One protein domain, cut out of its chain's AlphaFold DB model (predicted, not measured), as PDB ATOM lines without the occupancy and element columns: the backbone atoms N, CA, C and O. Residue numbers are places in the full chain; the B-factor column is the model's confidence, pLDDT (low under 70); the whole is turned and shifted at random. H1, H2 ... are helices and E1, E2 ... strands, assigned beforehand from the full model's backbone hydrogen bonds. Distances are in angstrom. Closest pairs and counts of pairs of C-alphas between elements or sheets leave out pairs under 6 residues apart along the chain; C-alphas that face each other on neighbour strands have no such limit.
ATOM      1  N   PRO A  45     -31.445  22.188   9.456       94.00
ATOM      2  CA  PRO A  45     -32.023  22.471   8.142       94.00
ATOM      3  C   PRO A  45     -31.025  23.048   7.132       94.00
ATOM      4  O   PRO A  45     -31.148  22.770   5.940       94.00
ATOM      5  N   ASP A  46     -30.003  23.783   7.591       90.88
ATOM      6  CA  ASP A  46     -28.980  24.387   6.719       90.88
ATOM      7  C   ASP A  46     -28.145  23.334   5.975       90.88
ATOM      8  O   ASP A  46     -27.471  23.641   4.991       90.88
ATOM      9  N   VAL A  47     -28.175  22.086   6.448       92.19
ATOM     10  CA  VAL A  47     -27.448  20.949   5.871       92.19
ATOM     11  C   VAL A  47     -28.376  19.824   5.407       92.19
ATOM     12  O   VAL A  47     -27.928  18.699   5.185       92.19
ATOM     13  N   GLY A  48     -29.669  20.119   5.244       94.25
ATOM     14  CA  GLY A  48     -30.656  19.176   4.713       94.25
ATOM     15  C   GLY A  48     -31.156  18.128   5.713       94.25
ATOM     16  O   GLY A  48     -31.753  17.133   5.302       94.25
ATOM     17  N   ILE A  49     -30.937  18.333   7.016       96.25
ATOM     18  CA  ILE A  49     -31.520  17.501   8.076       96.25
ATOM     19  C   ILE A  49     -32.853  18.144   8.471       96.25
ATOM     20  O   ILE A  49     -32.886  19.130   9.205       96.25
ATOM     21  N   SER A  50     -33.956  17.629   7.930       95.50
ATOM     22  CA  SER A  50     -35.273  18.267   8.096       95.50
ATOM     23  C   SER A  50     -36.441  17.303   8.289       95.50
ATOM     24  O   SER A  50     -37.563  17.758   8.491       95.50
ATOM     25  N   GLN A  51     -36.217  15.995   8.166       95.31
ATOM     26  CA  GLN A  51     -37.272  14.983   8.224       95.31
ATOM     27  C   GLN A  51     -37.060  14.038   9.404       95.31
ATOM     28  O   GLN A  51     -35.933  13.815   9.851       95.31
ATOM     29  N   PHE A  52     -38.155  13.433   9.858       94.31
ATOM     30  CA  PHE A  52     -38.164  12.402  10.890       94.31
ATOM     31  C   PHE A  52     -38.759  11.109  10.331       94.31
ATOM     32  O   PHE A  52     -39.648  11.140   9.486       94.31
ATOM     33  N   ALA A  53     -38.279   9.963  10.819       92.25
ATOM     34  CA  ALA A  53     -38.858   8.662  10.474       92.25
ATOM     35  C   ALA A  53     -40.206   8.409  11.179       92.25
ATOM     36  O   ALA A  53     -41.003   7.598  10.721       92.25
ATOM     37  N   SER A  54     -40.447   9.097  12.298       91.25
ATOM     38  CA  SER A  54     -41.660   8.994  13.106       91.25
ATOM     39  C   SER A  54     -42.490  10.269  12.986       91.25
ATOM     40  O   SER A  54     -41.935  11.364  12.931       91.25
ATOM     41  N   SER A  55     -43.815  10.122  12.989       91.06
ATOM     42  CA  SER A  55     -44.782  11.224  13.054       91.06
ATOM     43  C   SER A  55     -45.197  11.587  14.486       91.06
ATOM     44  O   SER A  55     -46.034  12.468  14.677       91.06
ATOM     45  N   LEU A  56     -44.645  10.902  15.494       89.50
ATOM     46  CA  LEU A  56     -44.947  11.161  16.901       89.50
ATOM     47  C   LEU A  56     -44.448  12.552  17.330       89.50
ATOM     48  O   LEU A  56     -43.397  12.993  16.857       89.50
ATOM     49  N   PRO A  57     -45.133  13.217  18.279       90.19
ATOM     50  CA  PRO A  57     -44.613  14.423  18.909       90.19
ATOM     51  C   PRO A  57     -43.243  14.175  19.556       90.19
ATOM     52  O   PRO A  57     -43.010  13.149  20.197       90.19
ATOM     53  N   GLY A  58     -42.326  15.126  19.380       91.44
ATOM     54  CA  GLY A  58     -41.008  15.081  20.007       91.44
ATOM     55  C   GLY A  58     -41.045  15.518  21.472       91.44
ATOM     56  O   GLY A  58     -41.893  16.304  21.885       91.44
ATOM     57  N   PHE A  59     -40.055  15.073  22.239       94.50
ATOM     58  CA  PHE A  59     -39.805  15.525  23.608       94.50
ATOM     59  C   PHE A  59     -38.385  16.086  23.731       94.50
ATOM     60  O   PHE A  59     -37.543  15.908  22.846       94.50
ATOM     61  N   ARG A  60     -38.099  16.798  24.824       95.50
ATOM     62  CA  ARG A  60     -36.785  17.419  25.049       95.50
ATOM     63  C   ARG A  60     -35.957  16.601  26.027       95.50
ATOM     64  O   ARG A  60     -36.490  15.986  26.942       95.50
ATOM     65  N   GLY A  61     -34.640  16.646  25.863       94.88
ATOM     66  CA  GLY A  61     -33.678  16.073  26.797       94.88
ATOM     67  C   GLY A  61     -32.276  16.610  26.525       94.88
ATOM     68  O   GLY A  61     -31.948  17.004  25.407       94.88
ATOM     69  N   ALA A  62     -31.443  16.645  27.557       95.25
ATOM     70  CA  ALA A  62     -30.049  17.039  27.469       95.25
ATOM     71  C   ALA A  62     -29.177  15.824  27.122       95.25
ATOM     72  O   ALA A  62     -29.083  14.865  27.893       95.25
ATOM     73  N   GLU A 331     -44.601  15.024  27.645       92.69
ATOM     74  CA  GLU A 331     -45.986  15.110  28.130       92.69
ATOM     75  C   GLU A 331     -46.361  13.913  29.014       92.69
ATOM     76  O   GLU A 331     -47.092  14.064  29.989       92.69
ATOM     77  N   SER A 332     -45.833  12.725  28.700       93.75
ATOM     78  CA  SER A 332     -46.026  11.502  29.478       93.75
ATOM     79  C   SER A 332     -44.860  10.526  29.299       93.75
ATOM     80  O   SER A 332     -44.101  10.600  28.329       93.75
ATOM     81  N   GLU A 333     -44.725   9.579  30.228       93.06
ATOM     82  CA  GLU A 333     -43.763   8.475  30.110       93.06
ATOM     83  C   GLU A 333     -44.111   7.540  28.936       93.06
ATOM     84  O   GLU A 333     -43.222   7.086  28.212       93.06
ATOM     85  N   ASP A 334     -45.405   7.337  28.673       94.06
ATOM     86  CA  ASP A 334     -45.886   6.538  27.543       94.06
ATOM     87  C   ASP A 334     -45.411   7.099  26.197       94.06
ATOM     88  O   ASP A 334     -45.006   6.333  25.324       94.06
ATOM     89  N   MET A 335     -45.374   8.428  26.030       92.75
ATOM     90  CA  MET A 335     -44.848   9.059  24.813       92.75
ATOM     91  C   MET A 335     -43.387   8.664  24.556       92.75
ATOM     92  O   MET A 335     -43.014   8.369  23.419       92.75
ATOM     93  N   ILE A 336     -42.562   8.616  25.607       94.06
ATOM     94  CA  ILE A 336     -41.152   8.215  25.503       94.06
ATOM     95  C   ILE A 336     -41.066   6.751  25.070       94.06
ATOM     96  O   ILE A 336     -40.310   6.425  24.154       94.06
ATOM     97  N   LYS A 337     -41.864   5.875  25.689       94.50
ATOM     98  CA  LYS A 337     -41.904   4.449  25.351       94.50
ATOM     99  C   LYS A 337     -42.296   4.227  23.891       94.50
ATOM    100  O   LYS A 337     -41.587   3.529  23.172       94.50
ATOM    101  N   VAL A 338     -43.360   4.886  23.427       94.50
ATOM    102  CA  VAL A 338     -43.831   4.781  22.038       94.50
ATOM    103  C   VAL A 338     -42.779   5.311  21.053       94.50
ATOM    104  O   VAL A 338     -42.559   4.702  20.005       94.50
ATOM    105  N   ALA A 339     -42.069   6.393  21.391       93.81
ATOM    106  CA  ALA A 339     -40.976   6.912  20.567       93.81
ATOM    107  C   ALA A 339     -39.784   5.940  20.474       93.81
ATOM    108  O   ALA A 339     -39.245   5.728  19.385       93.81
ATOM    109  N   VAL A 340     -39.391   5.318  21.592       94.06
ATOM    110  CA  VAL A 340     -38.316   4.311  21.629       94.06
ATOM    111  C   VAL A 340     -38.715   3.050  20.861       94.06
ATOM    112  O   VAL A 340     -37.924   2.553  20.060       94.06
ATOM    113  N   ASP A 341     -39.948   2.572  21.025       94.69
ATOM    114  CA  ASP A 341     -40.473   1.428  20.273       94.69
ATOM    115  C   ASP A 341     -40.502   1.711  18.763       94.69
ATOM    116  O   ASP A 341     -40.177   0.835  17.958       94.69
ATOM    117  N   GLY A 342     -40.842   2.942  18.369       93.69
ATOM    118  CA  GLY A 342     -40.764   3.400  16.981       93.69
ATOM    119  C   GLY A 342     -39.337   3.347  16.427       93.69
ATOM    120  O   GLY A 342     -39.121   2.805  15.343       93.69
ATOM    121  N   LEU A 343     -38.352   3.828  17.192       94.31
ATOM    122  CA  LEU A 343     -36.934   3.754  16.821       94.31
ATOM    123  C   LEU A 343     -36.449   2.303  16.671       94.31
ATOM    124  O   LEU A 343     -35.691   2.009  15.752       94.31
ATOM    125  N   ILE A 344     -36.889   1.388  17.542       95.12
ATOM    126  CA  ILE A 344     -36.526  -0.038  17.467       95.12
ATOM    127  C   ILE A 344     -37.105  -0.689  16.204       95.12
ATOM    128  O   ILE A 344     -36.411  -1.453  15.536       95.12
ATOM    129  N   LYS A 345     -38.370  -0.399  15.876       94.38
ATOM    130  CA  LYS A 345     -39.079  -1.024  14.750       94.38
ATOM    131  C   LYS A 345     -38.660  -0.467  13.393       94.38
ATOM    132  O   LYS A 345     -38.512  -1.227  12.442       94.38
ATOM    133  N   SER A 346     -38.514   0.851  13.297       93.06
ATOM    134  CA  SER A 346     -38.358   1.558  12.020       93.06
ATOM    135  C   SER A 346     -36.984   2.202  11.842       93.06
ATOM    136  O   SER A 346     -36.652   2.631  10.739       93.06
ATOM    137  N   GLY A 347     -36.168   2.261  12.895       94.81
ATOM    138  CA  GLY A 347     -34.869   2.917  12.854       94.81
ATOM    139  C   GLY A 347     -34.983   4.439  12.751       94.81
ATOM    140  O   GLY A 347     -35.895   5.068  13.287       94.81
ATOM    141  N   PHE A 348     -34.007   5.043  12.080       96.19
ATOM    142  CA  PHE A 348     -33.898   6.485  11.875       96.19
ATOM    143  C   PHE A 348     -33.347   6.777  10.474       96.19
ATOM    144  O   PHE A 348     -32.751   5.910   9.831       96.19
ATOM    145  N   ILE A 349     -33.521   8.011   9.997       96.75
ATOM    146  CA  ILE A 349     -32.977   8.444   8.705       96.75
ATOM    147  C   ILE A 349     -31.458   8.606   8.836       96.75
ATOM    148  O   ILE A 349     -30.979   9.366   9.678       96.75
ATOM    149  N   ASN A 350     -30.695   7.907   7.996       96.25
ATOM    150  CA  ASN A 350     -29.234   7.841   8.065       96.25
ATOM    151  C   ASN A 350     -28.542   9.113   7.525       96.25
ATOM    152  O   ASN A 350     -27.851   9.084   6.506       96.25
ATOM    153  N   TYR A 351     -28.754  10.246   8.195       97.31
ATOM    154  CA  TYR A 351     -28.115  11.518   7.870       97.31
ATOM    155  C   TYR A 351     -26.641  11.568   8.293       97.31
ATOM    156  O   TYR A 351     -26.225  11.000   9.305       97.31
ATOM    157  N   TYR A 352     -25.856  12.379   7.583       94.94
ATOM    158  CA  TYR A 352     -24.607  12.902   8.128       94.94
ATOM    159  C   TYR A 352     -24.927  14.007   9.142       94.94
ATOM    160  O   TYR A 352     -25.419  15.062   8.764       94.94
ATOM    161  N   GLY A 353     -24.651  13.782  10.430       91.88
ATOM    162  CA  GLY A 353     -24.924  14.776  11.478       91.88
ATOM    163  C   GLY A 353     -24.018  16.017  11.425       91.88
ATOM    164  O   GLY A 353     -22.966  16.008  10.780       91.88
ATOM    165  N   LEU A 354     -24.372  17.060  12.193       90.12
ATOM    166  CA  LEU A 354     -23.681  18.366  12.219       90.12
ATOM    167  C   LEU A 354     -22.158  18.284  12.410       90.12
ATOM    168  O   LEU A 354     -21.413  19.065  11.824       90.12
ATOM    169  N   GLN A 355     -21.667  17.285  13.153       86.88
ATOM    170  CA  GLN A 355     -20.230  17.045  13.341       86.88
ATOM    171  C   GLN A 355     -19.456  16.897  12.016       86.88
ATOM    172  O   GLN A 355     -18.273  17.230  11.956       86.88
ATOM    173  N   ARG A 356     -20.094  16.411  10.944       90.50
ATOM    174  CA  ARG A 356     -19.462  16.234   9.624       90.50
ATOM    175  C   ARG A 356     -19.257  17.542   8.872       90.50
ATOM    176  O   ARG A 356     -18.355  17.625   8.039       90.50
ATOM    177  N   PHE A 357     -20.030  18.562   9.219       90.56
ATOM    178  CA  PHE A 357     -19.930  19.895   8.636       90.56
ATOM    179  C   PHE A 357     -18.944  20.798   9.389       90.56
ATOM    180  O   PHE A 357     -18.700  21.926   8.967       90.56
ATOM    181  N   GLY A 358     -18.310  20.269  10.441       81.50
ATOM    182  CA  GLY A 358     -17.349  20.979  11.276       81.50
ATOM    183  C   GLY A 358     -18.020  21.815  12.364       81.50
ATOM    184  O   GLY A 358     -19.202  22.128  12.309       81.50
ATOM    185  N   SER A 359     -17.242  22.166  13.385       69.44
ATOM    186  CA  SER A 359     -17.677  23.057  14.474       69.44
ATOM    187  C   SER A 359     -17.187  24.497  14.289       69.44
ATOM    188  O   SER A 359     -17.376  25.327  15.171       69.44
ATOM    189  N   ALA A 360     -16.504  24.775  13.176       68.38
ATOM    190  CA  ALA A 360     -16.012  26.104  12.840       68.38
ATOM    191  C   ALA A 360     -17.125  26.957  12.214       68.38
ATOM    192  O   ALA A 360     -18.122  26.436  11.718       68.38
ATOM    193  N   SER A 361     -16.913  28.273  12.176       73.81
ATOM    194  CA  SER A 361     -17.832  29.229  11.543       73.81
ATOM    195  C   SER A 361     -18.011  29.015  10.035       73.81
ATOM    196  O   SER A 361     -19.008  29.458   9.466       73.81
ATOM    197  N   VAL A 362     -17.062  28.334   9.384       81.62
ATOM    198  CA  VAL A 362     -17.148  27.944   7.975       81.62
ATOM    199  C   VAL A 362     -17.451  26.449   7.883       81.62
ATOM    200  O   VAL A 362     -16.598  25.633   8.247       81.62
ATOM    201  N   PRO A 363     -18.631  26.077   7.360       87.12
ATOM    202  CA  PRO A 363     -18.968  24.685   7.129       87.12
ATOM    203  C   PRO A 363     -18.033  24.023   6.110       87.12
ATOM    204  O   PRO A 363     -17.757  24.569   5.039       87.12
ATOM    205  N   THR A 364     -17.587  22.806   6.412       92.19
ATOM    206  CA  THR A 364     -16.624  22.054   5.583       92.19
ATOM    207  C   THR A 364     -17.134  21.786   4.166       92.19
ATOM    208  O   THR A 364     -16.351  21.776   3.216       92.19
ATOM    209  N   HIS A 365     -18.447  21.614   4.000       92.50
ATOM    210  CA  HIS A 365     -19.061  21.337   2.703       92.50
ATOM    211  C   HIS A 365     -18.931  22.514   1.722       92.50
ATOM    212  O   HIS A 365     -18.777  22.283   0.526       92.50
ATOM    213  N   LEU A 366     -18.913  23.763   2.207       92.38
ATOM    214  CA  LEU A 366     -18.713  24.941   1.354       92.38
ATOM    215  C   LEU A 366     -17.288  24.998   0.801       92.38
ATOM    216  O   LEU A 366     -17.089  25.323  -0.367       92.38
ATOM    217  N   VAL A 367     -16.301  24.625   1.622       93.19
ATOM    218  CA  VAL A 367     -14.908  24.483   1.177       93.19
ATOM    219  C   VAL A 367     -14.821  23.404   0.098       93.19
ATOM    220  O   VAL A 367     -14.244  23.640  -0.962       93.19
ATOM    221  N   GLY A 368     -15.447  22.245   0.332       94.94
ATOM    222  CA  GLY A 368     -15.521  21.162  -0.648       94.94
ATOM    223  C   GLY A 368     -16.149  21.601  -1.975       94.94
ATOM    224  O   GLY A 368     -15.591  21.330  -3.035       94.94
ATOM    225  N   ALA A 369     -17.259  22.342  -1.930       95.75
ATOM    226  CA  ALA A 369     -17.925  22.863  -3.122       95.75
ATOM    227  C   ALA A 369     -17.053  23.858  -3.909       95.75
ATOM    228  O   ALA A 369     -17.014  23.802  -5.137       95.75
ATOM    229  N   ALA A 370     -16.325  24.748  -3.228       96.88
ATOM    230  CA  ALA A 370     -15.388  25.667  -3.878       96.88
ATOM    231  C   ALA A 370     -14.241  24.914  -4.574       96.88
ATOM    232  O   ALA A 370     -13.908  25.218  -5.719       96.88
ATOM    233  N   LEU A 371     -13.683  23.890  -3.917       97.25
ATOM    234  CA  LEU A 371     -12.636  23.042  -4.497       97.25
ATOM    235  C   LEU A 371     -13.128  22.309  -5.753       97.25
ATOM    236  O   LEU A 371     -12.448  22.338  -6.776       97.25
ATOM    237  N   LEU A 372     -14.319  21.705  -5.704       97.56
ATOM    238  CA  LEU A 372     -14.896  20.984  -6.846       97.56
ATOM    239  C   LEU A 372     -15.215  21.899  -8.037       97.56
ATOM    240  O   LEU A 372     -15.122  21.462  -9.180       97.56
ATOM    241  N   ARG A 373     -15.551  23.169  -7.787       97.94
ATOM    242  CA  ARG A 373     -15.773  24.180  -8.835       97.94
ATOM    243  C   ARG A 373     -14.481  24.805  -9.379       97.94
ATOM    244  O   ARG A 373     -14.548  25.652 -10.262       97.94
ATOM    245  N   GLY A 374     -13.312  24.423  -8.857       97.50
ATOM    246  CA  GLY A 374     -12.029  25.023  -9.237       97.50
ATOM    247  C   GLY A 374     -11.838  26.457  -8.726       97.50
ATOM    248  O   GLY A 374     -10.964  27.181  -9.201       97.50
ATOM    249  N   GLU A 375     -12.630  26.891  -7.744       97.75
ATOM    250  CA  GLU A 375     -12.575  28.233  -7.158       97.75
ATOM    251  C   GLU A 375     -11.478  28.312  -6.082       97.75
ATOM    252  O   GLU A 375     -11.742  28.540  -4.898       97.75
ATOM    253  N   TRP A 376     -10.217  28.115  -6.477       97.12
ATOM    254  CA  TRP A 376      -9.086  27.977  -5.547       97.12
ATOM    255  C   TRP A 376      -8.927  29.161  -4.593       97.12
ATOM    256  O   TRP A 376      -8.706  28.968  -3.399       97.12
ATOM    257  N   ARG A 377      -9.085  30.393  -5.095       96.19
ATOM    258  CA  ARG A 377      -9.015  31.609  -4.269       96.19
ATOM    259  C   ARG A 377     -10.097  31.606  -3.190       96.19
ATOM    260  O   ARG A 377      -9.788  31.868  -2.033       96.19
ATOM    261  N   SER A 378     -11.330  31.261  -3.555       93.94
ATOM    262  CA  SER A 378     -12.449  31.163  -2.617       93.94
ATOM    263  C   SER A 378     -12.212  30.065  -1.583       93.94
ATOM    264  O   SER A 378     -12.423  30.297  -0.398       93.94
ATOM    265  N   ALA A 379     -11.719  28.894  -1.997       94.69
ATOM    266  CA  ALA A 379     -11.396  27.804  -1.080       94.69
ATOM    267  C   ALA A 379     -10.323  28.215  -0.055       94.69
ATOM    268  O   ALA A 379     -10.479  27.954   1.136       94.69
ATOM    269  N   VAL A 380      -9.266  28.906  -0.498       94.81
ATOM    270  CA  VAL A 380      -8.212  29.429   0.384       94.81
ATOM    271  C   VAL A 380      -8.774  30.459   1.364       94.81
ATOM    272  O   VAL A 380      -8.523  30.337   2.561       94.81
ATOM    273  N   SER A 381      -9.579  31.412   0.890       92.31
ATOM    274  CA  SER A 381     -10.253  32.394   1.749       92.31
ATOM    275  C   SER A 381     -11.150  31.726   2.792       92.31
ATOM    276  O   SER A 381     -11.022  31.994   3.981       92.31
ATOM    277  N   LEU A 382     -11.973  30.750   2.398       90.62
ATOM    278  CA  LEU A 382     -12.814  29.995   3.335       90.62
ATOM    279  C   LEU A 382     -11.991  29.282   4.429       90.62
ATOM    280  O   LEU A 382     -12.458  29.143   5.564       90.62
ATOM    281  N   ILE A 383     -10.768  28.838   4.119       90.06
ATOM    282  CA  ILE A 383      -9.878  28.146   5.063       90.06
ATOM    283  C   ILE A 383      -9.102  29.121   5.961       90.06
ATOM    284  O   ILE A 383      -8.927  28.808   7.141       90.06
ATOM    285  N   LEU A 384      -8.637  30.255   5.429       89.62
ATOM    286  CA  LEU A 384      -7.640  31.117   6.079       89.62
ATOM    287  C   LEU A 384      -8.168  32.465   6.572       89.62
ATOM    288  O   LEU A 384      -7.500  33.075   7.408       89.62
ATOM    289  N   ASP A 385      -9.307  32.946   6.068       84.00
ATOM    290  CA  ASP A 385      -9.800  34.270   6.440       84.00
ATOM    291  C   ASP A 385     -10.055  34.347   7.957       84.00
ATOM    292  O   ASP A 385     -10.539  33.367   8.543       84.00
TER     293      ASP A 385
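This is residues 45 to 62 and 331 to 385 of the 390 residues of the protein "TRUD domain-containing protein" of Triticum turgidum subsp. durum (UniProt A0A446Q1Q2). A long, thin, open chain of parts: helix H1 at one end, a hairpin of two helices, H3 and H4, at the other, and the short helix H2 on the way between them, near the middle of the length. The first stretch, residues 45 to 59, runs without a named element from near the middle out to the end where H1 lies, and leads there into the short strand E1. The printed part has 73 residues, with one named strand and four named helices in the order E1, H1, H2, H3, H4, and its class is mostly helix. The whole is extended, with a radius of gyration of the C-alphas of 18.4 A, and a rod in outline, spanning 55 by 23 by 15 A.

Residues 45 to 59 come first, and their C-alphas lie 5 to 20 A from the mean of all C-alphas. E1, residues 60 to 62, follows them and pairs with no named strand. H1, residues 333 to 346, comes after the cut; it touches no helix and is apart from E1. H2, residues 354 to 357, is apart from H1 and from E1. H3, residues 364 to 372, and H2 only just touch, with 3 pairs of C-alphas within 8 A, and only at the corner by their link; the closest C-alphas are those of Phe 357 and Thr 364, 5.0 A apart. H4, residues 376 to 384, touches H3, with the C-alphas of Ala 370 and Ala 379 closest at 5.3 A. H3 and H4 are a helical hairpin, running opposite ways at a shallow tilt of 21 degrees, with their centres 9.4 A apart. H4 and H2 are apart. In H1, H3 and H4 every pair of O i and N i+4 is within hydrogen-bond range; H2 is too short for such a pair, and its one pair of O i and N i+3 is within range.

The printed part begins at Pro 45, with its C-alpha at (-32.023, 22.471, 8.142). E1 measures 7.2 A from first to last C-alpha. H1, the longest helix with 14 residues, begins at C-alpha 333 at (-43.763, 8.475, 30.110) and measures 20.1 A. H2 measures 5.4 A, H3 12.6 A and H4 12.1 A. H4 ends at C-alpha 384 at (-7.640, 31.117, 6.079).

The two C-alphas farthest apart are those of Asp 334 and Arg 377, at 54.8 A. Residues 63 to 330 are not printed, and C-alphas 62 and 331 are 16.1 A apart across this cut. Of the links that are printed whole, H3 to H4 is tight, H1 to H2 and H2 to H3 are short, and none is long. The mean pLDDT of the printed part is 92.3, and residues 359 to 360 are under 70.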